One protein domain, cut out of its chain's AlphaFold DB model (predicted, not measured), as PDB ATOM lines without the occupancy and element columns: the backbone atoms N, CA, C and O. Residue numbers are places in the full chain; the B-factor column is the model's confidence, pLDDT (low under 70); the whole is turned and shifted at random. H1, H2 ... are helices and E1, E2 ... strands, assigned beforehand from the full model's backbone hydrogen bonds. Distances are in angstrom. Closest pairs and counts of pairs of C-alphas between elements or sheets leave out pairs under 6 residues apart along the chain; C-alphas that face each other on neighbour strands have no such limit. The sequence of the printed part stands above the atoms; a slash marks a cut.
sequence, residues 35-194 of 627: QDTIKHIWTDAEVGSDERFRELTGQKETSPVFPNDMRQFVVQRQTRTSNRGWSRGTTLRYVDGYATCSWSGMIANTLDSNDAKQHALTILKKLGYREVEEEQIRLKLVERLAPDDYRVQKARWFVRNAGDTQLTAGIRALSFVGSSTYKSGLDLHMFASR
ATOM      1  N   GLN A  35     156.568 132.035 198.731       80.00
ATOM      2  CA  GLN A  35     155.731 132.712 199.706       80.00
ATOM      3  C   GLN A  35     156.191 132.400 201.127       80.00
ATOM      4  O   GLN A  35     156.428 133.329 201.895       80.00
ATOM      5  N   ASP A  36     156.403 131.124 201.452       84.56
ATOM      6  CA  ASP A  36     156.926 130.696 202.749       84.56
ATOM      7  C   ASP A  36     158.330 131.247 202.985       84.56
ATOM      8  O   ASP A  36     158.616 131.771 204.061       84.56
ATOM      9  N   THR A  37     159.184 131.241 201.960       88.06
ATOM     10  CA  THR A  37     160.534 131.811 202.052       88.06
ATOM     11  C   THR A  37     160.499 133.312 202.364       88.06
ATOM     12  O   THR A  37     161.211 133.773 203.258       88.06
ATOM     13  N   ILE A  38     159.657 134.096 201.678       84.31
ATOM     14  CA  ILE A  38     159.484 135.527 201.972       84.31
ATOM     15  C   ILE A  38     158.899 135.713 203.374       84.31
ATOM     16  O   ILE A  38     159.359 136.580 204.113       84.31
ATOM     17  N   LYS A  39     157.910 134.901 203.755       84.81
ATOM     18  CA  LYS A  39     157.255 134.978 205.063       84.81
ATOM     19  C   LYS A  39     158.252 134.719 206.188       84.81
ATOM     20  O   LYS A  39     158.316 135.502 207.127       84.81
ATOM     21  N   HIS A  40     159.107 133.713 206.033       88.56
ATOM     22  CA  HIS A  40     160.221 133.460 206.935       88.56
ATOM     23  C   HIS A  40     161.211 134.622 206.984       88.56
ATOM     24  O   HIS A  40     161.553 135.062 208.073       88.56
ATOM     25  N   ILE A  41     161.614 135.176 205.835       89.06
ATOM     26  CA  ILE A  41     162.473 136.369 205.799       89.06
ATOM     27  C   ILE A  41     161.847 137.516 206.607       89.06
ATOM     28  O   ILE A  41     162.548 138.215 207.338       89.06
ATOM     29  N   TRP A  42     160.535 137.726 206.482       86.88
ATOM     30  CA  TRP A  42     159.809 138.772 207.200       86.88
ATOM     31  C   TRP A  42     159.716 138.507 208.700       86.88
ATOM     32  O   TRP A  42     159.901 139.437 209.486       86.88
ATOM     33  N   THR A  43     159.453 137.260 209.089       87.50
ATOM     34  CA  THR A  43     159.414 136.831 210.487       87.50
ATOM     35  C   THR A  43     160.790 136.950 211.138       87.50
ATOM     36  O   THR A  43     160.907 137.610 212.164       87.50
ATOM     37  N   ASP A  44     161.836 136.405 210.516       89.81
ATOM     38  CA  ASP A  44     163.202 136.383 211.055       89.81
ATOM     39  C   ASP A  44     163.816 137.789 211.137       89.81
ATOM     40  O   ASP A  44     164.622 138.084 212.021       89.81
ATOM     41  N   ALA A  45     163.435 138.684 210.220       85.69
ATOM     42  CA  ALA A  45     163.826 140.091 210.262       85.69
ATOM     43  C   ALA A  45     162.889 140.958 211.132       85.69
ATOM     44  O   ALA A  45     163.114 142.168 211.257       85.69
ATOM     45  N   GLU A  46     161.845 140.360 211.722       85.50
ATOM     46  CA  GLU A  46     160.840 141.009 212.572       85.50
ATOM     47  C   GLU A  46     160.274 142.291 211.928       85.50
ATOM     48  O   GLU A  46     160.250 143.390 212.512       85.50
ATOM     49  N   VAL A  47     159.883 142.153 210.657       80.19
ATOM     50  CA  VAL A  47     159.401 143.253 209.821       80.19
ATOM     51  C   VAL A  47     158.069 143.764 210.353       80.19
ATOM     52  O   VAL A  47     157.109 143.017 210.519       80.19
ATOM     53  N   GLY A  48     157.990 145.072 210.584       74.75
ATOM     54  CA  GLY A  48     156.765 145.707 211.048       74.75
ATOM     55  C   GLY A  48     156.831 147.225 210.986       74.75
ATOM     56  O   GLY A  48     157.773 147.815 210.445       74.75
ATOM     57  N   SER A  49     155.821 147.868 211.564       67.44
ATOM     58  CA  SER A  49     155.810 149.309 211.805       67.44
ATOM     59  C   SER A  49     155.584 149.571 213.292       67.44
ATOM     60  O   SER A  49     154.841 148.853 213.950       67.44
ATOM     61  N   ASP A  50     156.242 150.597 213.821       68.00
ATOM     62  CA  ASP A  50     156.062 151.069 215.196       68.00
ATOM     63  C   ASP A  50     155.586 152.524 215.125       68.00
ATOM     64  O   ASP A  50     156.023 153.275 214.247       68.00
ATOM     65  N   GLU A  51     154.651 152.903 215.990       68.38
ATOM     66  CA  GLU A  51     154.146 154.271 216.119       68.38
ATOM     67  C   GLU A  51     155.287 155.262 216.364       68.38
ATOM     68  O   GLU A  51     155.420 156.243 215.628       68.38
ATOM     69  N   ARG A  52     156.224 154.919 217.254       69.31
ATOM     70  CA  ARG A  52     157.401 155.745 217.536       69.31
ATOM     71  C   ARG A  52     158.264 155.926 216.293       69.31
ATOM     72  O   ARG A  52     158.704 157.026 215.990       69.31
ATOM     73  N   PHE A  53     158.497 154.866 215.521       67.94
ATOM     74  CA  PHE A  53     159.265 154.957 214.275       67.94
ATOM     75  C   PHE A  53     158.547 155.803 213.200       67.94
ATOM     76  O   PHE A  53     159.192 156.548 212.453       67.94
ATOM     77  N   ARG A  54     157.213 155.721 213.125       68.44
ATOM     78  CA  ARG A  54     156.387 156.514 212.198       68.44
ATOM     79  C   ARG A  54     156.432 158.005 212.524       68.44
ATOM     80  O   ARG A  54     156.681 158.808 211.621       68.44
ATOM     81  N   GLU A  55     156.277 158.365 213.795       67.88
ATOM     82  CA  GLU A  55     156.428 159.742 214.283       67.88
ATOM     83  C   GLU A  55     157.807 160.302 213.926       67.88
ATOM     84  O   GLU A  55     157.940 161.362 213.311       67.88
ATOM     85  N   LEU A  56     158.841 159.522 214.231       62.44
ATOM     86  CA  LEU A  56     160.242 159.872 214.047       62.44
ATOM     87  C   LEU A  56     160.663 160.059 212.581       62.44
ATOM     88  O   LEU A  56     161.587 160.825 212.288       62.44
ATOM     89  N   THR A  57     160.006 159.368 211.652       61.41
ATOM     90  CA  THR A  57     160.251 159.492 210.206       61.41
ATOM     91  C   THR A  57     159.289 160.464 209.516       61.41
ATOM     92  O   THR A  57     159.463 160.758 208.328       61.41
ATOM     93  N   GLY A  58     158.307 161.007 210.245       57.81
ATOM     94  CA  GLY A  58     157.302 161.932 209.722       57.81
ATOM     95  C   GLY A  58     156.388 161.304 208.665       57.81
ATOM     96  O   GLY A  58     155.939 162.004 207.756       57.81
ATOM     97  N   GLN A  59     156.155 159.989 208.732       59.53
ATOM     98  CA  GLN A  59     155.344 159.256 207.757       59.53
ATOM     99  C   GLN A  59     153.915 159.053 208.274       59.53
ATOM    100  O   GLN A  59     153.705 158.390 209.286       59.53
ATOM    101  N   LYS A  60     152.926 159.603 207.555       48.88
ATOM    102  CA  LYS A  60     151.497 159.426 207.844       48.88
ATOM    103  C   LYS A  60     150.925 158.293 206.972       48.88
ATOM    104  O   LYS A  60     151.030 158.340 205.752       48.88
ATOM    105  N   GLU A  61     150.359 157.279 207.625       44.75
ATOM    106  CA  GLU A  61     149.339 156.332 207.121       44.75
ATOM    107  C   GLU A  61     149.720 155.189 206.148       44.75
ATOM    108  O   GLU A  61     149.053 154.164 206.200       44.75
ATOM    109  N   THR A  62     150.799 155.243 205.354       47.12
ATOM    110  CA  THR A  62     151.219 154.101 204.486       47.12
ATOM    111  C   THR A  62     152.711 153.776 204.616       47.12
ATOM    112  O   THR A  62     153.456 153.745 203.632       47.12
ATOM    113  N   SER A  63     153.190 153.659 205.854       47.66
ATOM    114  CA  SER A  63     154.625 153.563 206.138       47.66
ATOM    115  C   SER A  63     155.207 152.254 205.581       47.66
ATOM    116  O   SER A  63     154.678 151.193 205.902       47.66
ATOM    117  N   PRO A  64     156.284 152.280 204.769       55.56
ATOM    118  CA  PRO A  64     157.037 151.072 204.460       55.56
ATOM    119  C   PRO A  64     157.427 150.361 205.756       55.56
ATOM    120  O   PRO A  64     158.014 150.974 206.646       55.56
ATOM    121  N   VAL A  65     157.097 149.076 205.854       69.56
ATOM    122  CA  VAL A  65     157.512 148.226 206.968       69.56
ATOM    123  C   VAL A  65     159.019 147.979 206.921       69.56
ATOM    124  O   VAL A  65     159.617 147.830 205.850       69.56
ATOM    125  N   PHE A  66     159.639 147.953 208.097       75.06
ATOM    126  CA  PHE A  66     161.085 147.840 208.255       75.06
ATOM    127  C   PHE A  66     161.455 146.722 209.226       75.06
ATOM    128  O   PHE A  66     160.695 146.466 210.167       75.06
ATOM    129  N   PRO A  67     162.635 146.101 209.051       83.12
ATOM    130  CA  PRO A  67     163.134 145.110 209.992       83.12
ATOM    131  C   PRO A  67     163.383 145.748 211.364       83.12
ATOM    132  O   PRO A  67     163.747 146.931 211.447       83.12
ATOM    133  N   ASN A  68     163.185 144.980 212.439       84.38
ATOM    134  CA  ASN A  68     163.301 145.474 213.817       84.38
ATOM    135  C   ASN A  68     164.660 146.131 214.076       84.38
ATOM    136  O   ASN A  68     164.711 147.243 214.593       84.38
ATOM    137  N   ASP A  69     165.748 145.528 213.597       85.12
ATOM    138  CA  ASP A  69     167.098 146.077 213.734       85.12
ATOM    139  C   ASP A  69     167.224 147.490 213.134       85.12
ATOM    140  O   ASP A  69     167.846 148.367 213.731       85.12
ATOM    141  N   MET A  70     166.584 147.762 211.987       80.75
ATOM    142  CA  MET A  70     166.565 149.105 211.388       80.75
ATOM    143  C   MET A  70     165.739 150.079 212.226       80.75
ATOM    144  O   MET A  70     166.129 151.237 212.395       80.75
ATOM    145  N   ARG A  71     164.600 149.620 212.758       80.62
ATOM    146  CA  ARG A  71     163.752 150.428 213.643       80.62
ATOM    147  C   ARG A  71     164.505 150.793 214.920       80.62
ATOM    148  O   ARG A  71     164.575 151.974 215.251       80.62
ATOM    149  N   GLN A  72     165.146 149.825 215.574       79.19
ATOM    150  CA  GLN A  72     165.984 150.047 216.753       79.19
ATOM    151  C   GLN A  72     167.148 150.988 216.450       79.19
ATOM    152  O   GLN A  72     167.409 151.907 217.226       79.19
ATOM    153  N   PHE A  73     167.791 150.826 215.291       78.25
ATOM    154  CA  PHE A  73     168.866 151.706 214.850       78.25
ATOM    155  C   PHE A  73     168.408 153.169 214.737       78.25
ATOM    156  O   PHE A  73     169.126 154.077 215.155       78.25
ATOM    157  N   VAL A  74     167.212 153.420 214.195       74.06
ATOM    158  CA  VAL A  74     166.640 154.774 214.083       74.06
ATOM    159  C   VAL A  74     166.203 155.314 215.449       74.06
ATOM    160  O   VAL A  74     166.579 156.434 215.803       74.06
ATOM    161  N   VAL A  75     165.482 154.516 216.245       71.19
ATOM    162  CA  VAL A  75     164.957 154.912 217.565       71.19
ATOM    163  C   VAL A  75     166.080 155.253 218.546       71.19
ATOM    164  O   VAL A  75     166.033 156.303 219.188       71.19
ATOM    165  N   GLN A  76     167.128 154.425 218.627       68.50
ATOM    166  CA  GLN A  76     168.280 154.678 219.503       68.50
ATOM    167  C   GLN A  76     169.055 155.944 219.118       68.50
ATOM    168  O   GLN A  76     169.823 156.465 219.925       68.50
ATOM    169  N   ARG A  77     168.863 156.465 217.900       64.38
ATOM    170  CA  ARG A  77     169.589 157.635 217.406       64.38
ATOM    171  C   ARG A  77     168.881 158.963 217.648       64.38
ATOM    172  O   ARG A  77     169.548 159.994 217.647       64.38
ATOM    173  N   GLN A  78     167.562 158.984 217.824       59.28
ATOM    174  CA  GLN A  78     166.802 160.232 218.002       59.28
ATOM    175  C   GLN A  78     166.640 160.679 219.450       59.28
ATOM    176  O   GLN A  78     166.192 161.796 219.687       59.28
ATOM    177  N   THR A  79     167.093 159.890 220.425       50.53
ATOM    178  CA  THR A  79     167.105 160.305 221.836       50.53
ATOM    179  C   THR A  79     168.042 161.484 222.121       50.53
ATOM    180  O   THR A  79     168.020 161.998 223.236       50.53
ATOM    181  N   ARG A  80     168.854 161.950 221.151       48.47
ATOM    182  CA  ARG A  80     169.827 163.033 221.380       48.47
ATOM    183  C   ARG A  80     169.928 164.170 220.361       48.47
ATOM    184  O   ARG A  80     170.740 165.047 220.610       48.47
ATOM    185  N   THR A  81     169.179 164.232 219.257       44.12
ATOM    186  CA  THR A  81     169.060 165.442 218.395       44.12
ATOM    187  C   THR A  81     168.168 165.163 217.180       44.12
ATOM    188  O   THR A  81     167.884 164.011 216.861       44.12
ATOM    189  N   SER A  82     167.724 166.237 216.522       47.16
ATOM    190  CA  SER A  82     166.759 166.384 215.418       47.16
ATOM    191  C   SER A  82     167.020 165.578 214.130       47.16
ATOM    192  O   SER A  82     166.879 166.111 213.036       47.16
ATOM    193  N   ASN A  83     167.378 164.300 214.192       53.59
ATOM    194  CA  ASN A  83     167.692 163.479 213.021       53.59
ATOM    195  C   ASN A  83     166.461 163.273 212.120       53.59
ATOM    196  O   ASN A  83     165.369 163.000 212.612       53.59
ATOM    197  N   ARG A  84     166.637 163.368 210.794       57.47
ATOM    198  CA  ARG A  84     165.593 163.051 209.802       57.47
ATOM    199  C   ARG A  84     165.952 161.762 209.072       57.47
ATOM    200  O   ARG A  84     167.023 161.671 208.470       57.47
ATOM    201  N   GLY A  85     165.055 160.779 209.147       58.00
ATOM    202  CA  GLY A  85     165.145 159.511 208.428       58.00
ATOM    203  C   GLY A  85     164.339 159.541 207.128       58.00
ATOM    204  O   GLY A  85     163.212 160.032 207.116       58.00
ATOM    205  N   TRP A  86     164.879 158.996 206.036       61.25
ATOM    206  CA  TRP A  86     164.107 158.763 204.807       61.25
ATOM    207  C   TRP A  86     164.149 157.293 204.399       61.25
ATOM    208  O   TRP A  86     165.226 156.777 204.112       61.25
ATOM    209  N   SER A  87     162.979 156.655 204.295       61.56
ATOM    210  CA  SER A  87     162.825 155.358 203.622       61.56
ATOM    211  C   SER A  87     163.007 155.493 202.113       61.56
ATOM    212  O   SER A  87     162.490 156.438 201.511       61.56
ATOM    213  N   ARG A  88     163.674 154.525 201.477       63.09
ATOM    214  CA  ARG A  88     163.755 154.417 200.008       63.09
ATOM    215  C   ARG A  88     162.951 153.242 199.425       63.09
ATOM    216  O   ARG A  88     163.011 153.036 198.208       63.09
ATOM    217  N   GLY A  89     162.150 152.561 200.248       65.00
ATOM    218  CA  GLY A  89     161.262 151.460 199.856       65.00
ATOM    219  C   GLY A  89     161.869 150.069 200.048       65.00
ATOM    220  O   GLY A  89     163.068 149.939 200.306       65.00
ATOM    221  N   THR A  90     161.024 149.051 199.895       75.69
ATOM    222  CA  THR A  90     161.376 147.630 200.023       75.69
ATOM    223  C   THR A  90     161.626 147.053 198.636       75.69
ATOM    224  O   THR A  90     160.842 147.278 197.708       75.69
ATOM    225  N   THR A  91     162.738 146.340 198.460       81.06
ATOM    226  CA  THR A  91     163.034 145.624 197.210       81.06
ATOM    227  C   THR A  91     163.251 144.152 197.496       81.06
ATOM    228  O   THR A  91     164.135 143.812 198.277       81.06
ATOM    229  N   LEU A  92     162.483 143.310 196.821       85.31
ATOM    230  CA  LEU A  92     162.662 141.872 196.739       85.31
ATOM    231  C   LEU A  92     163.496 141.539 195.496       85.31
ATOM    232  O   LEU A  92     163.286 142.118 194.425       85.31
ATOM    233  N   ARG A  93     164.464 140.636 195.632       86.75
ATOM    234  CA  ARG A  93     165.341 140.178 194.550       86.75
ATOM    235  C   ARG A  93     165.523 138.674 194.590       86.75
ATOM    236  O   ARG A  93     165.532 138.093 195.670       86.75
ATOM    237  N   TYR A  94     165.723 138.117 193.403       86.31
ATOM    238  CA  TYR A  94     166.008 136.713 193.160       86.31
ATOM    239  C   TYR A  94     167.266 136.603 192.333       86.31
ATOM    240  O   TYR A  94     167.264 136.951 191.152       86.31
ATOM    241  N   VAL A  95     168.345 136.189 192.985       80.06
ATOM    242  CA  VAL A  95     169.670 136.082 192.375       80.06
ATOM    243  C   VAL A  95     170.341 134.838 192.944       80.06
ATOM    244  O   VAL A  95     170.346 134.654 194.159       80.06
ATOM    245  N   ASP A  96     170.859 133.981 192.066       78.19
ATOM    246  CA  ASP A  96     171.654 132.795 192.412       78.19
ATOM    247  C   ASP A  96     171.006 131.860 193.451       78.19
ATOM    248  O   ASP A  96     171.665 131.381 194.370       78.19
ATOM    249  N   GLY A  97     169.693 131.627 193.336       83.12
ATOM    250  CA  GLY A  97     168.956 130.765 194.270       83.12
ATOM    251  C   GLY A  97     168.729 131.386 195.651       83.12
ATOM    252  O   GLY A  97     168.455 130.672 196.610       83.12
ATOM    253  N   TYR A  98     168.844 132.712 195.783       87.12
ATOM    254  CA  TYR A  98     168.507 133.442 197.005       87.12
ATOM    255  C   TYR A  98     167.319 134.371 196.794       87.12
ATOM    256  O   TYR A  98     167.287 135.167 195.852       87.12
ATOM    257  N   ALA A  99     166.380 134.321 197.736       89.12
ATOM    258  CA  ALA A  99     165.378 135.352 197.940       89.12
ATOM    259  C   ALA A  99     165.961 136.418 198.872       89.12
ATOM    260  O   ALA A  99     166.306 136.115 200.013       89.12
ATOM    261  N   THR A 100     166.058 137.665 198.416       89.81
ATOM    262  CA  THR A 100     166.596 138.774 199.211       89.81
ATOM    263  C   THR A 100     165.591 139.911 199.304       89.81
ATOM    264  O   THR A 100     165.285 140.563 198.307       89.81
ATOM    265  N   CYS A 101     165.137 140.215 200.518       88.69
ATOM    266  CA  CYS A 101     164.463 141.475 200.818       88.69
ATOM    267  C   CYS A 101     165.497 142.524 201.228       88.69
ATOM    268  O   CYS A 101     166.449 142.226 201.945       88.69
ATOM    269  N   SER A 102     165.318 143.764 200.781       87.25
ATOM    270  CA  SER A 102     166.222 144.865 201.097       87.25
ATOM    271  C   SER A 102     165.480 146.144 201.438       87.25
ATOM    272  O   SER A 102     164.476 146.501 200.815       87.25
ATOM    273  N   TRP A 103     166.041 146.857 202.407       85.00
ATOM    274  CA  TRP A 103     165.583 148.132 202.922       85.00
ATOM    275  C   TRP A 103     166.757 149.095 202.909       85.00
ATOM    276  O   TRP A 103     167.890 148.743 203.230       85.00
ATOM    277  N   SER A 104     166.510 150.340 202.528       80.00
ATOM    278  CA  SER A 104     167.540 151.369 202.624       80.00
ATOM    279  C   SER A 104     166.962 152.668 203.135       80.00
ATOM    280  O   SER A 104     165.810 153.021 202.858       80.00
ATOM    281  N   GLY A 105     167.790 153.392 203.871       76.94
ATOM    282  CA  GLY A 105     167.453 154.707 204.360       76.94
ATOM    283  C   GLY A 105     168.681 155.554 204.619       76.94
ATOM    284  O   GLY A 105     169.809 155.074 204.602       76.94
ATOM    285  N   MET A 106     168.441 156.839 204.836       79.44
ATOM    286  CA  MET A 106     169.467 157.778 205.269       79.44
ATOM    287  C   MET A 106     169.004 158.438 206.553       79.44
ATOM    288  O   MET A 106     167.840 158.823 206.651       79.44
ATOM    289  N   ILE A 107     169.918 158.591 207.502       78.50
ATOM    290  CA  ILE A 107     169.684 159.291 208.758       78.50
ATOM    291  C   ILE A 107     170.641 160.482 208.808       78.50
ATOM    292  O   ILE A 107     171.857 160.288 208.907       78.50
ATOM    293  N   ALA A 108     170.106 161.699 208.704       80.50
ATOM    294  CA  ALA A 108     170.871 162.933 208.892       80.50
ATOM    295  C   ALA A 108     171.245 163.122 210.371       80.50
ATOM    296  O   ALA A 108     170.443 162.773 211.230       80.50
ATOM    297  N   ASN A 109     172.437 163.661 210.649       75.69
ATOM    298  CA  ASN A 109     173.027 163.769 211.985       75.69
ATOM    299  C   ASN A 109     173.648 165.139 212.233       75.69
ATOM    300  O   ASN A 109     174.252 165.749 211.349       75.69
ATOM    301  N   THR A 110     173.551 165.572 213.481       78.94
ATOM    302  CA  THR A 110     174.258 166.729 214.046       78.94
ATOM    303  C   THR A 110     175.727 166.429 214.358       78.94
ATOM    304  O   THR A 110     176.537 167.350 214.424       78.94
ATOM    305  N   LEU A 111     176.071 165.148 214.527       81.19
ATOM    306  CA  LEU A 111     177.438 164.667 214.718       81.19
ATOM    307  C   LEU A 111     178.247 164.755 213.423       81.19
ATOM    308  O   LEU A 111     177.693 164.626 212.326       81.19
ATOM    309  N   ASP A 112     179.562 164.888 213.556       86.25
ATOM    310  CA  ASP A 112     180.479 164.740 212.431       86.25
ATOM    311  C   ASP A 112     180.474 163.296 211.907       86.25
ATOM    312  O   ASP A 112     180.063 162.349 212.584       86.25
ATOM    313  N   SER A 113     180.881 163.112 210.650       86.94
ATOM    314  CA  SER A 113     180.696 161.838 209.940       86.94
ATOM    315  C   SER A 113     181.446 160.664 210.583       86.94
ATOM    316  O   SER A 113     180.941 159.539 210.560       86.94
ATOM    317  N   ASN A 114     182.599 160.913 211.210       87.06
ATOM    318  CA  ASN A 114     183.361 159.893 211.934       87.06
ATOM    319  C   ASN A 114     182.644 159.429 213.207       87.06
ATOM    320  O   ASN A 114     182.495 158.224 213.409       87.06
ATOM    321  N   ASP A 115     182.122 160.350 214.012       85.00
ATOM    322  CA  ASP A 115     181.397 160.015 215.245       85.00
ATOM    323  C   ASP A 115     180.076 159.316 214.930       85.00
ATOM    324  O   ASP A 115     179.727 158.293 215.525       85.00
ATOM    325  N   ALA A 116     179.370 159.811 213.908       83.00
ATOM    326  CA  ALA A 116     178.172 159.184 213.373       83.00
ATOM    327  C   ALA A 116     178.430 157.731 212.936       83.00
ATOM    328  O   ALA A 116     177.579 156.867 213.164       83.00
ATOM    329  N   LYS A 117     179.596 157.463 212.332       88.50
ATOM    330  CA  LYS A 117     180.043 156.121 211.940       88.50
ATOM    331  C   LYS A 117     180.387 155.259 213.154       88.50
ATOM    332  O   LYS A 117     179.916 154.132 213.218       88.50
ATOM    333  N   GLN A 118     181.168 155.754 214.114       88.50
ATOM    334  CA  GLN A 118     181.546 154.968 215.298       88.50
ATOM    335  C   GLN A 118     180.331 154.571 216.133       88.50
ATOM    336  O   GLN A 118     180.189 153.416 216.528       88.50
ATOM    337  N   HIS A 119     179.387 155.493 216.311       83.44
ATOM    338  CA  HIS A 119     178.143 155.192 217.006       83.44
ATOM    339  C   HIS A 119     177.321 154.112 216.283       83.44
ATOM    340  O   HIS A 119     176.802 153.197 216.921       83.44
ATOM    341  N   ALA A 120     177.246 154.177 214.948       87.38
ATOM    342  CA  ALA A 120     176.591 153.154 214.133       87.38
ATOM    343  C   ALA A 120     177.214 151.763 214.332       87.38
ATOM    344  O   ALA A 120     176.491 150.780 214.484       87.38
ATOM    345  N   LEU A 121     178.547 151.693 214.370       89.94
ATOM    346  CA  LEU A 121     179.283 150.449 214.611       89.94
ATOM    347  C   LEU A 121     178.952 149.859 215.986       89.94
ATOM    348  O   LEU A 121     178.721 148.658 216.095       89.94
ATOM    349  N   THR A 122     178.875 150.693 217.025       89.25
ATOM    350  CA  THR A 122     178.502 150.254 218.376       89.25
ATOM    351  C   THR A 122     177.093 149.665 218.420       89.25
ATOM    352  O   THR A 122     176.889 148.635 219.059       89.25
ATOM    353  N   ILE A 123     176.126 150.277 217.727       87.88
ATOM    354  CA  ILE A 123     174.755 149.749 217.650       87.88
ATOM    355  C   ILE A 123     174.745 148.390 216.940       87.88
ATOM    356  O   ILE A 123     174.195 147.434 217.477       87.88
ATOM    357  N   LEU A 124     175.393 148.270 215.776       90.25
ATOM    358  CA  LEU A 124     175.430 147.010 215.021       90.25
ATOM    359  C   LEU A 124     176.053 145.867 215.832       90.25
ATOM    360  O   LEU A 124     175.504 144.768 215.857       90.25
ATOM    361  N   LYS A 125     177.139 146.142 216.565       90.44
ATOM    362  CA  LYS A 125     177.752 145.163 217.476       90.44
ATOM    363  C   LYS A 125     176.784 144.714 218.575       90.44
ATOM    364  O   LYS A 125     176.689 143.520 218.838       90.44
ATOM    365  N   LYS A 126     176.031 145.640 219.185       89.75
ATOM    366  CA  LYS A 126     175.005 145.313 220.197       89.75
ATOM    367  C   LYS A 126     173.862 144.467 219.634       89.75
ATOM    368  O   LYS A 126     173.314 143.644 220.354       89.75
ATOM    369  N   LEU A 127     173.533 144.645 218.356       87.88
ATOM    370  CA  LEU A 127     172.537 143.844 217.636       87.88
ATOM    371  C   LEU A 127     173.080 142.477 217.166       87.88
ATOM    372  O   LEU A 127     172.371 141.735 216.486       87.88
ATOM    373  N   GLY A 128     174.328 142.134 217.506       91.19
ATOM    374  CA  GLY A 128     174.942 140.842 217.189       91.19
ATOM    375  C   GLY A 128     175.535 140.737 215.780       91.19
ATOM    376  O   GLY A 128     175.887 139.639 215.351       91.19
ATOM    377  N   TYR A 129     175.662 141.849 215.053       94.38
ATOM    378  CA  TYR A 129     176.278 141.852 213.729       94.38
ATOM    379  C   TYR A 129     177.807 141.789 213.812       94.38
ATOM    380  O   TYR A 129     178.433 142.479 214.620       94.38
ATOM    381  N   ARG A 130     178.410 141.006 212.914       94.00
ATOM    382  CA  ARG A 130     179.865 140.859 212.759       94.00
ATOM    383  C   ARG A 130     180.321 141.504 211.457       94.00
ATOM    384  O   ARG A 130     179.641 141.364 210.445       94.00
ATOM    385  N   GLU A 131     181.433 142.236 211.482       93.75
ATOM    386  CA  GLU A 131     181.976 142.877 210.276       93.75
ATOM    387  C   GLU A 131     182.487 141.819 209.288       93.75
ATOM    388  O   GLU A 131     183.091 140.827 209.687       93.75
ATOM    389  N   VAL A 132     182.236 142.031 207.997       91.12
ATOM    390  CA  VAL A 132     182.826 141.233 206.917       91.12
ATOM    391  C   VAL A 132     184.161 141.873 206.552       91.12
ATOM    392  O   VAL A 132     184.208 142.813 205.757       91.12
ATOM    393  N   GLU A 133     185.232 141.399 207.186       83.19
ATOM    394  CA  GLU A 133     186.578 141.970 207.036       83.19
ATOM    395  C   GLU A 133     187.251 141.551 205.724       83.19
ATOM    396  O   GLU A 133     187.964 142.343 205.107       83.19
ATOM    397  N   GLU A 134     186.988 140.329 205.256       85.75
ATOM    398  CA  GLU A 134     187.610 139.802 204.046       85.75
ATOM    399  C   GLU A 134     187.007 140.429 202.781       85.75
ATOM    400  O   GLU A 134     185.816 140.298 202.481       85.75
ATOM    401  N   GLU A 135     187.854 141.108 202.006       81.19
ATOM    402  CA  GLU A 135     187.420 141.897 200.856       81.19
ATOM    403  C   GLU A 135     186.759 141.055 199.758       81.19
ATOM    404  O   GLU A 135     185.759 141.485 199.183       81.19
ATOM    405  N   GLN A 136     187.249 139.841 199.502       80.62
ATOM    406  CA  GLN A 136     186.660 138.960 198.490       80.62
ATOM    407  C   GLN A 136     185.252 138.495 198.880       80.62
ATOM    408  O   GLN A 136     184.341 138.517 198.049       80.62
ATOM    409  N   ILE A 137     185.048 138.134 200.151       83.19
ATOM    410  CA  ILE A 137     183.729 137.768 200.685       83.19
ATOM    411  C   ILE A 137     182.789 138.973 200.609       83.19
ATOM    412  O   ILE A 137     181.645 138.845 200.172       83.19
ATOM    413  N   ARG A 138     183.283 140.165 200.962       82.19
ATOM    414  CA  ARG A 138     182.529 141.419 200.875       82.19
ATOM    415  C   ARG A 138     182.097 141.736 199.444       82.19
ATOM    416  O   ARG A 138     180.949 142.121 199.242       82.19
ATOM    417  N   LEU A 139     182.981 141.584 198.459       81.25
ATOM    418  CA  LEU A 139     182.665 141.847 197.052       81.25
ATOM    419  C   LEU A 139     181.608 140.874 196.525       81.25
ATOM    420  O   LEU A 139     180.605 141.334 195.986       81.25
ATOM    421  N   LYS A 140     181.764 139.566 196.777       80.94
ATOM    422  CA  LYS A 140     180.757 138.550 196.413       80.94
ATOM    423  C   LYS A 140     179.404 138.824 197.075       80.94
ATOM    424  O   LYS A 140     178.357 138.733 196.438       80.94
ATOM    425  N   LEU A 141     179.420 139.213 198.351       83.06
ATOM    426  CA  LEU A 141     178.219 139.596 199.087       83.06
ATOM    427  C   LEU A 141     177.531 140.807 198.441       83.06
ATOM    428  O   LEU A 141     176.327 140.779 198.203       83.06
ATOM    429  N   VAL A 142     178.281 141.865 198.131       81.88
ATOM    430  CA  VAL A 142     177.755 143.082 197.493       81.88
ATOM    431  C   VAL A 142     177.208 142.803 196.097       81.88
ATOM    432  O   VAL A 142     176.150 143.331 195.754       81.88
ATOM    433  N   GLU A 143     177.905 141.989 195.310       80.12
ATOM    434  CA  GLU A 143     177.491 141.589 193.967       80.12
ATOM    435  C   GLU A 143     176.152 140.848 193.998       80.12
ATOM    436  O   GLU A 143     175.242 141.208 193.254       80.12
ATOM    437  N   ARG A 144     175.973 139.921 194.949       81.50
ATOM    438  CA  ARG A 144     174.695 139.231 195.170       81.50
ATOM    439  C   ARG A 144     173.583 140.183 195.630       81.50
ATOM    440  O   ARG A 144     172.450 140.105 195.163       81.50
ATOM    441  N   LEU A 145     173.879 141.085 196.568       80.50
ATOM    442  CA  LEU A 145     172.863 141.933 197.204       80.50
ATOM    443  C   LEU A 145     172.420 143.102 196.313       80.50
ATOM    444  O   LEU A 145     171.219 143.357 196.158       80.50
ATOM    445  N   ALA A 146     173.368 143.849 195.738       73.12
ATOM    446  CA  ALA A 146     173.078 144.922 194.794       73.12
ATOM    447  C   ALA A 146     174.254 145.288 193.870       73.12
ATOM    448  O   ALA A 146     174.942 146.281 194.134       73.12
ATOM    449  N   PRO A 147     174.394 144.604 192.719       66.94
ATOM    450  CA  PRO A 147     175.547 144.783 191.837       66.94
ATOM    451  C   PRO A 147     175.596 146.187 191.210       66.94
ATOM    452  O   PRO A 147     176.670 146.748 191.020       66.94
ATOM    453  N   ASP A 148     174.436 146.815 190.985       66.62
ATOM    454  CA  ASP A 148     174.329 148.114 190.302       66.62
ATOM    455  C   ASP A 148     174.327 149.356 191.216       66.62
ATOM    456  O   ASP A 148     174.338 150.492 190.711       66.62
ATOM    457  N   ASP A 149     174.247 149.187 192.545       69.94
ATOM    458  CA  ASP A 149     174.160 150.317 193.480       69.94
ATOM    459  C   ASP A 149     175.544 150.682 194.030       69.94
ATOM    460  O   ASP A 149     176.037 150.129 195.010       69.94
ATOM    461  N   TYR A 150     176.161 151.697 193.424       67.62
ATOM    462  CA  TYR A 150     177.469 152.214 193.842       67.62
ATOM    463  C   TYR A 150     177.527 152.637 195.324       67.62
ATOM    464  O   TYR A 150     178.613 152.735 195.900       67.62
ATOM    465  N   ARG A 151     176.384 152.951 195.958       69.00
ATOM    466  CA  ARG A 151     176.344 153.319 197.382       69.00
ATOM    467  C   ARG A 151     176.509 152.091 198.264       69.00
ATOM    468  O   ARG A 151     177.222 152.185 199.258       69.00
ATOM    469  N   VAL A 152     175.924 150.970 197.845       70.75
ATOM    470  CA  VAL A 152     176.087 149.649 198.466       70.75
ATOM    471  C   VAL A 152     177.557 149.224 198.359       70.75
ATOM    472  O   VAL A 152     178.182 148.893 199.362       70.75
ATOM    473  N   GLN A 153     178.178 149.366 197.190       74.12
ATOM    474  CA  GLN A 153     179.581 148.969 196.993       74.12
ATOM    475  C   GLN A 153     180.582 149.674 197.928       74.12
ATOM    476  O   GLN A 153     181.593 149.092 198.316       74.12
ATOM    477  N   LYS A 154     180.302 150.922 198.331       79.75
ATOM    478  CA  LYS A 154     181.182 151.721 199.205       79.75
ATOM    479  C   LYS A 154     180.863 151.612 200.701       79.75
ATOM    480  O   LYS A 154     181.487 152.311 201.498       79.75
ATOM    481  N   ALA A 155     179.882 150.803 201.090       85.06
ATOM    482  CA  ALA A 155     179.526 150.615 202.491       85.06
ATOM    483  C   ALA A 155     180.489 149.646 203.203       85.06
ATOM    484  O   ALA A 155     181.120 148.791 202.577       85.06
ATOM    485  N   ARG A 156     180.584 149.778 204.533       89.62
ATOM    486  CA  ARG A 156     181.118 148.714 205.401       89.62
ATOM    487  C   ARG A 156     179.997 147.729 205.695       89.62
ATOM    488  O   ARG A 156     178.892 148.177 206.003       89.62
ATOM    489  N   TRP A 157     180.293 146.439 205.598       92.19
ATOM    490  CA  TRP A 157     179.300 145.368 205.610       92.19
ATOM    491  C   TRP A 157     179.400 144.513 206.857       92.19
ATOM    492  O   TRP A 157     180.491 144.209 207.327       92.19
ATOM    493  N   PHE A 158     178.240 144.123 207.367       94.00
ATOM    494  CA  PHE A 158     178.096 143.337 208.575       94.00
ATOM    495  C   PHE A 158     177.041 142.261 208.374       94.00
ATOM    496  O   PHE A 158     176.042 142.508 207.703       94.00
ATOM    497  N   VAL A 159     177.235 141.095 208.982       94.69
ATOM    498  CA  VAL A 159     176.342 139.939 208.852       94.69
ATOM    499  C   VAL A 159     175.968 139.357 210.212       94.69
ATOM    500  O   VAL A 159     176.745 139.406 211.166       94.69
ATOM    501  N   ARG A 160     174.761 138.801 210.281       94.12
ATOM    502  CA  ARG A 160     174.190 138.033 211.393       94.12
ATOM    503  C   ARG A 160     173.246 136.988 210.792       94.12
ATOM    504  O   ARG A 160     172.622 137.258 209.773       94.12
ATOM    505  N   ASN A 161     173.098 135.834 211.431       93.00
ATOM    506  CA  ASN A 161     172.074 134.855 211.056       93.00
ATOM    507  C   ASN A 161     170.931 134.881 212.079       93.00
ATOM    508  O   ASN A 161     171.175 135.050 213.275       93.00
ATOM    509  N   ALA A 162     169.700 134.728 211.603       90.38
ATOM    510  CA  ALA A 162     168.498 134.512 212.398       90.38
ATOM    511  C   ALA A 162     167.794 133.278 211.817       90.38
ATOM    512  O   ALA A 162     167.206 133.354 210.740       90.38
ATOM    513  N   GLY A 163     167.961 132.123 212.470       88.50
ATOM    514  CA  GLY A 163     167.640 130.832 211.853       88.50
ATOM    515  C   GLY A 163     168.423 130.638 210.548       88.50
ATOM    516  O   GLY A 163     169.628 130.893 210.502       88.50
ATOM    517  N   ASP A 164     167.714 130.269 209.482       89.00
ATOM    518  CA  ASP A 164     168.275 130.103 208.132       89.00
ATOM    519  C   ASP A 164     168.360 131.423 207.342       89.00
ATOM    520  O   ASP A 164     168.853 131.453 206.211       89.00
ATOM    521  N   THR A 165     167.855 132.525 207.902       92.12
ATOM    522  CA  THR A 165     167.873 133.832 207.247       92.12
ATOM    523  C   THR A 165     169.158 134.579 207.591       92.12
ATOM    524  O   THR A 165     169.454 134.878 208.751       92.12
ATOM    525  N   GLN A 166     169.917 134.953 206.563       94.00
ATOM    526  CA  GLN A 166     171.080 135.817 206.701       94.00
ATOM    527  C   GLN A 166     170.655 137.287 206.664       94.00
ATOM    528  O   GLN A 166     170.219 137.806 205.632       94.00
ATOM    529  N   LEU A 167     170.850 137.979 207.780       94.06
ATOM    530  CA  LEU A 167     170.679 139.418 207.913       94.06
ATOM    531  C   LEU A 167     172.006 140.118 207.615       94.06
ATOM    532  O   LEU A 167     173.051 139.794 208.177       94.06
ATOM    533  N   THR A 168     171.978 141.092 206.713       94.00
ATOM    534  CA  THR A 168     173.151 141.865 206.304       94.00
ATOM    535  C   THR A 168     172.878 143.354 206.463       94.00
ATOM    536  O   THR A 168     171.859 143.852 205.993       94.00
ATOM    537  N   ALA A 169     173.809 144.087 207.067       92.62
ATOM    538  CA  ALA A 169     173.748 145.533 207.225       92.62
ATOM    539  C   ALA A 169     174.958 146.206 206.563       92.62
ATOM    540  O   ALA A 169     176.098 145.795 206.749       92.62
ATOM    541  N   GLY A 170     174.711 147.262 205.798       91.31
ATOM    542  CA  GLY A 170     175.708 148.105 205.155       91.31
ATOM    543  C   GLY A 170     175.590 149.533 205.662       91.31
ATOM    544  O   GLY A 170     174.510 150.120 205.587       91.31
ATOM    545  N   ILE A 171     176.687 150.115 206.148       90.44
ATOM    546  CA  ILE A 171     176.712 151.516 206.587       90.44
ATOM    547  C   ILE A 171     177.714 152.355 205.805       90.44
ATOM    548  O   ILE A 171     178.842 151.937 205.526       90.44
ATOM    549  N   ARG A 172     177.318 153.592 205.506       89.00
ATOM    550  CA  ARG A 172     178.181 154.607 204.906       89.00
ATOM    551  C   ARG A 172     177.901 155.973 205.524       89.00
ATOM    552  O   ARG A 172     176.790 156.482 205.439       89.00
ATOM    553  N   ALA A 173     178.924 156.589 206.108       87.69
ATOM    554  CA  ALA A 173     178.839 157.965 206.581       87.69
ATOM    555  C   ALA A 173     179.166 158.958 205.453       87.69
ATOM    556  O   ALA A 173     180.013 158.695 204.596       87.69
ATOM    557  N   LEU A 174     178.481 160.095 205.457       86.25
ATOM    558  CA  LEU A 174     178.593 161.188 204.498       86.25
ATOM    559  C   LEU A 174     178.756 162.491 205.273       86.25
ATOM    560  O   LEU A 174     177.991 162.734 206.198       86.25
ATOM    561  N   SER A 175     179.696 163.350 204.899       85.38
ATOM    562  CA  SER A 175     179.762 164.709 205.449       85.38
ATOM    563  C   SER A 175     178.845 165.636 204.648       85.38
ATOM    564  O   SER A 175     178.813 165.560 203.418       85.38
ATOM    565  N   PHE A 176     178.102 166.508 205.325       81.00
ATOM    566  CA  PHE A 176     177.315 167.556 204.680       81.00
ATOM    567  C   PHE A 176     178.084 168.875 204.722       81.00
ATOM    568  O   PHE A 176     178.666 169.230 205.740       81.00
ATOM    569  N   VAL A 177     178.072 169.613 203.612       68.62
ATOM    570  CA  VAL A 177     178.696 170.938 203.509       68.62
ATOM    571  C   VAL A 177     177.590 171.988 203.425       68.62
ATOM    572  O   VAL A 177     176.660 171.838 202.636       68.62
ATOM    573  N   GLY A 178     177.676 173.038 204.246       55.56
ATOM    574  CA  GLY A 178     176.768 174.195 204.188       55.56
ATOM    575  C   GLY A 178     175.381 173.998 204.812       55.56
ATOM    576  O   GLY A 178     174.521 174.862 204.671       55.56
ATOM    577  N   SER A 179     175.140 172.887 205.508       69.94
ATOM    578  CA  SER A 179     173.910 172.676 206.277       69.94
ATOM    579  C   SER A 179     174.094 173.198 207.706       69.94
ATOM    580  O   SER A 179     174.986 172.746 208.419       69.94
ATOM    581  N   SER A 180     173.245 174.137 208.134       67.62
ATOM    582  CA  SER A 180     173.273 174.706 209.493       67.62
ATOM    583  C   SER A 180     172.689 173.771 210.557       67.62
ATOM    584  O   SER A 180     172.920 173.971 211.745       67.62
ATOM    585  N   THR A 181     171.930 172.750 210.145       72.50
ATOM    586  CA  THR A 181     171.201 171.848 211.055       72.50
ATOM    587  C   THR A 181     171.865 170.478 211.194       72.50
ATOM    588  O   THR A 181     171.865 169.897 212.272       72.50
ATOM    589  N   TYR A 182     172.445 169.956 210.114       77.62
ATOM    590  CA  TYR A 182     173.060 168.626 210.061       77.62
ATOM    591  C   TYR A 182     174.489 168.709 209.537       77.62
ATOM    592  O   TYR A 182     174.707 169.287 208.471       77.62
ATOM    593  N   LYS A 183     175.435 168.083 210.239       81.62
ATOM    594  CA  LYS A 183     176.848 168.007 209.846       81.62
ATOM    595  C   LYS A 183     177.163 166.777 208.997       81.62
ATOM    596  O   LYS A 183     178.094 166.790 208.195       81.62
ATOM    597  N   SER A 184     176.386 165.702 209.138       85.31
ATOM    598  CA  SER A 184     176.622 164.457 208.406       85.31
ATOM    599  C   SER A 184     175.340 163.677 208.116       85.31
ATOM    600  O   SER A 184     174.268 163.966 208.641       85.31
ATOM    601  N   GLY A 185     175.446 162.650 207.279       84.88
ATOM    602  CA  GLY A 185     174.421 161.648 207.022       84.88
ATOM    603  C   GLY A 185     174.988 160.243 207.192       84.88
ATOM    604  O   GLY A 185     176.175 160.013 206.982       84.88
ATOM    605  N   LEU A 186     174.140 159.293 207.572       85.50
ATOM    606  CA  LEU A 186     174.459 157.871 207.545       85.50
ATOM    607  C   LEU A 186     173.484 157.179 206.600       85.50
ATOM    608  O   LEU A 186     172.293 157.105 206.902       85.50
ATOM    609  N   ASP A 187     173.992 156.694 205.476       86.06
ATOM    610  CA  ASP A 187     173.282 155.748 204.625       86.06
ATOM    611  C   ASP A 187     173.341 154.368 205.298       86.06
ATOM    612  O   ASP A 187     174.424 153.863 205.613       86.06
ATOM    613  N   LEU A 188     172.167 153.787 205.534       85.75
ATOM    614  CA  LEU A 188     171.970 152.450 206.078       85.75
ATOM    615  C   LEU A 188     171.272 151.594 205.021       85.75
ATOM    616  O   LEU A 188     170.230 151.970 204.478       85.75
ATOM    617  N   HIS A 189     171.840 150.427 204.760       88.00
ATOM    618  CA  HIS A 189     171.284 149.406 203.891       88.00
ATOM    619  C   HIS A 189     171.111 148.131 204.711       88.00
ATOM    620  O   HIS A 189     172.060 147.690 205.341       88.00
ATOM    621  N   MET A 190     169.924 147.541 204.722       90.12
ATOM    622  CA  MET A 190     169.666 146.262 205.373       90.12
ATOM    623  C   MET A 190     169.111 145.274 204.364       90.12
ATOM    624  O   MET A 190     168.311 145.641 203.506       90.12
ATOM    625  N   PHE A 191     169.544 144.027 204.468       91.62
ATOM    626  CA  PHE A 191     169.121 142.928 203.619       91.62
ATOM    627  C   PHE A 191     168.815 141.729 204.498       91.62
ATOM    628  O   PHE A 191     169.507 141.493 205.485       91.62
ATOM    629  N   ALA A 192     167.816 140.960 204.107       92.25
ATOM    630  CA  ALA A 192     167.516 139.664 204.679       92.25
ATOM    631  C   ALA A 192     167.419 138.680 203.516       92.25
ATOM    632  O   ALA A 192     166.649 138.909 202.581       92.25
ATOM    633  N   SER A 193     168.275 137.662 203.531       92.19
ATOM    634  CA  SER A 193     168.423 136.711 202.430       92.19
ATOM    635  C   SER A 193     168.264 135.286 202.926       92.19
ATOM    636  O   SER A 193     168.861 134.924 203.938       92.19
ATOM    637  N   ARG A 194     167.517 134.474 202.185       91.50
ATOM    638  CA  ARG A 194     167.345 133.044 202.451       91.50
ATOM    639  C   ARG A 194     167.495 132.264 201.150       91.50
ATOM    640  O   ARG A 194     167.181 132.790 200.079       91.50
TER     641      ARG A 194
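What this domain is: This is residues 35 to 194 of the 627 residues of an uncharacterized protein of Planctomycetaceae bacterium (UniProt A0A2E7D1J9). A twisted sheet of five strands is covered by helices on both faces: H1, H3 and H4 lie over one face, and on the other the sheet curls round H5. H2 packs on H3, and little H6 is beside H5. The printed part has 160 residues with six named helices and five named strands, in the order H1 H2 H3 E1 E2 H4 H5 H6 E3 E4 E5. The sheet's order is E1 E2 E5 E4 E3, antiparallel throughout, and the class is mixed. The whole is compact, with a radius of gyration of the C-alphas of 15.3 A and spans of 47 by 38 by 28 A.

How they stand to each other: Start at H1, residues 35 to 44, which is on the sheet of E1, residues 85 to 95, E2, 98 to 109, E5, 184 to 194, E4, 165 to 175, and E3, 156 to 162. Its height over the sheet is 8.7 A, with the C-alphas of Ile 41 and Ala 192 of E5 6.1 A apart. Next, H2, residues 51 to 57, touches H3, residues 68 to 78, at a steep tilt of 64 degrees; their closest C-alphas, Phe 53 and Arg 71, are 6.4 A apart. H3, on the same face as H1, runs along E5 at 4 degrees on the local plane. In the hairpin E1 and E2, find N 91 and O 102 within hydrogen-bond range at 2.9 A; between E2 and E5, N 103 and O 190 are at 2.8 A. H4, residues 113 to 126, lies over E5 and E4 at a height of 8.4 A; its closest C-alpha to E5 is Ser 113, 5.1 A from Ser 184. H5, residues 135 to 145, is on the face opposite H1 and H3, and only just touches H6, residues 150 to 153, with 3 pairs of C-alphas within 8 A, the closest being Val 142 and Gln 153 at 6.2 A. E3, E4 and E5 form a meander, each strand the antiparallel neighbour of the one before, with N 160 and O 167 at 2.9 A and N 170 and O 189 at 2.7 A. Every O i to N i+4 pair is within hydrogen-bond range in H1, H2, H4 and H5, and 6 of 7 in H3; H6 is too short for such a pair.

Where its parts are: Find C-alpha 35 at (155.731, 132.712, 199.706), where H1 begins. E1 is 28.8 A long; E2 runs 34.1 A from C-alpha 98 at (168.507, 133.442, 197.005). H4 spans 20.3 A, E3 20.2 A and E4 33.1 A. E5 runs 33.3 A to C-alpha 194 at (167.345, 133.044, 202.451).

The domain as a whole: The C-alphas farthest apart, Asp 36 and Gly 178, are 47.8 A apart. The printed part has no cut and no long link. Mean pLDDT of the printed part is 79.1; look for values under 70 at residues 49 to 65, 76 to 89, 147 to 151 and 177 to 180.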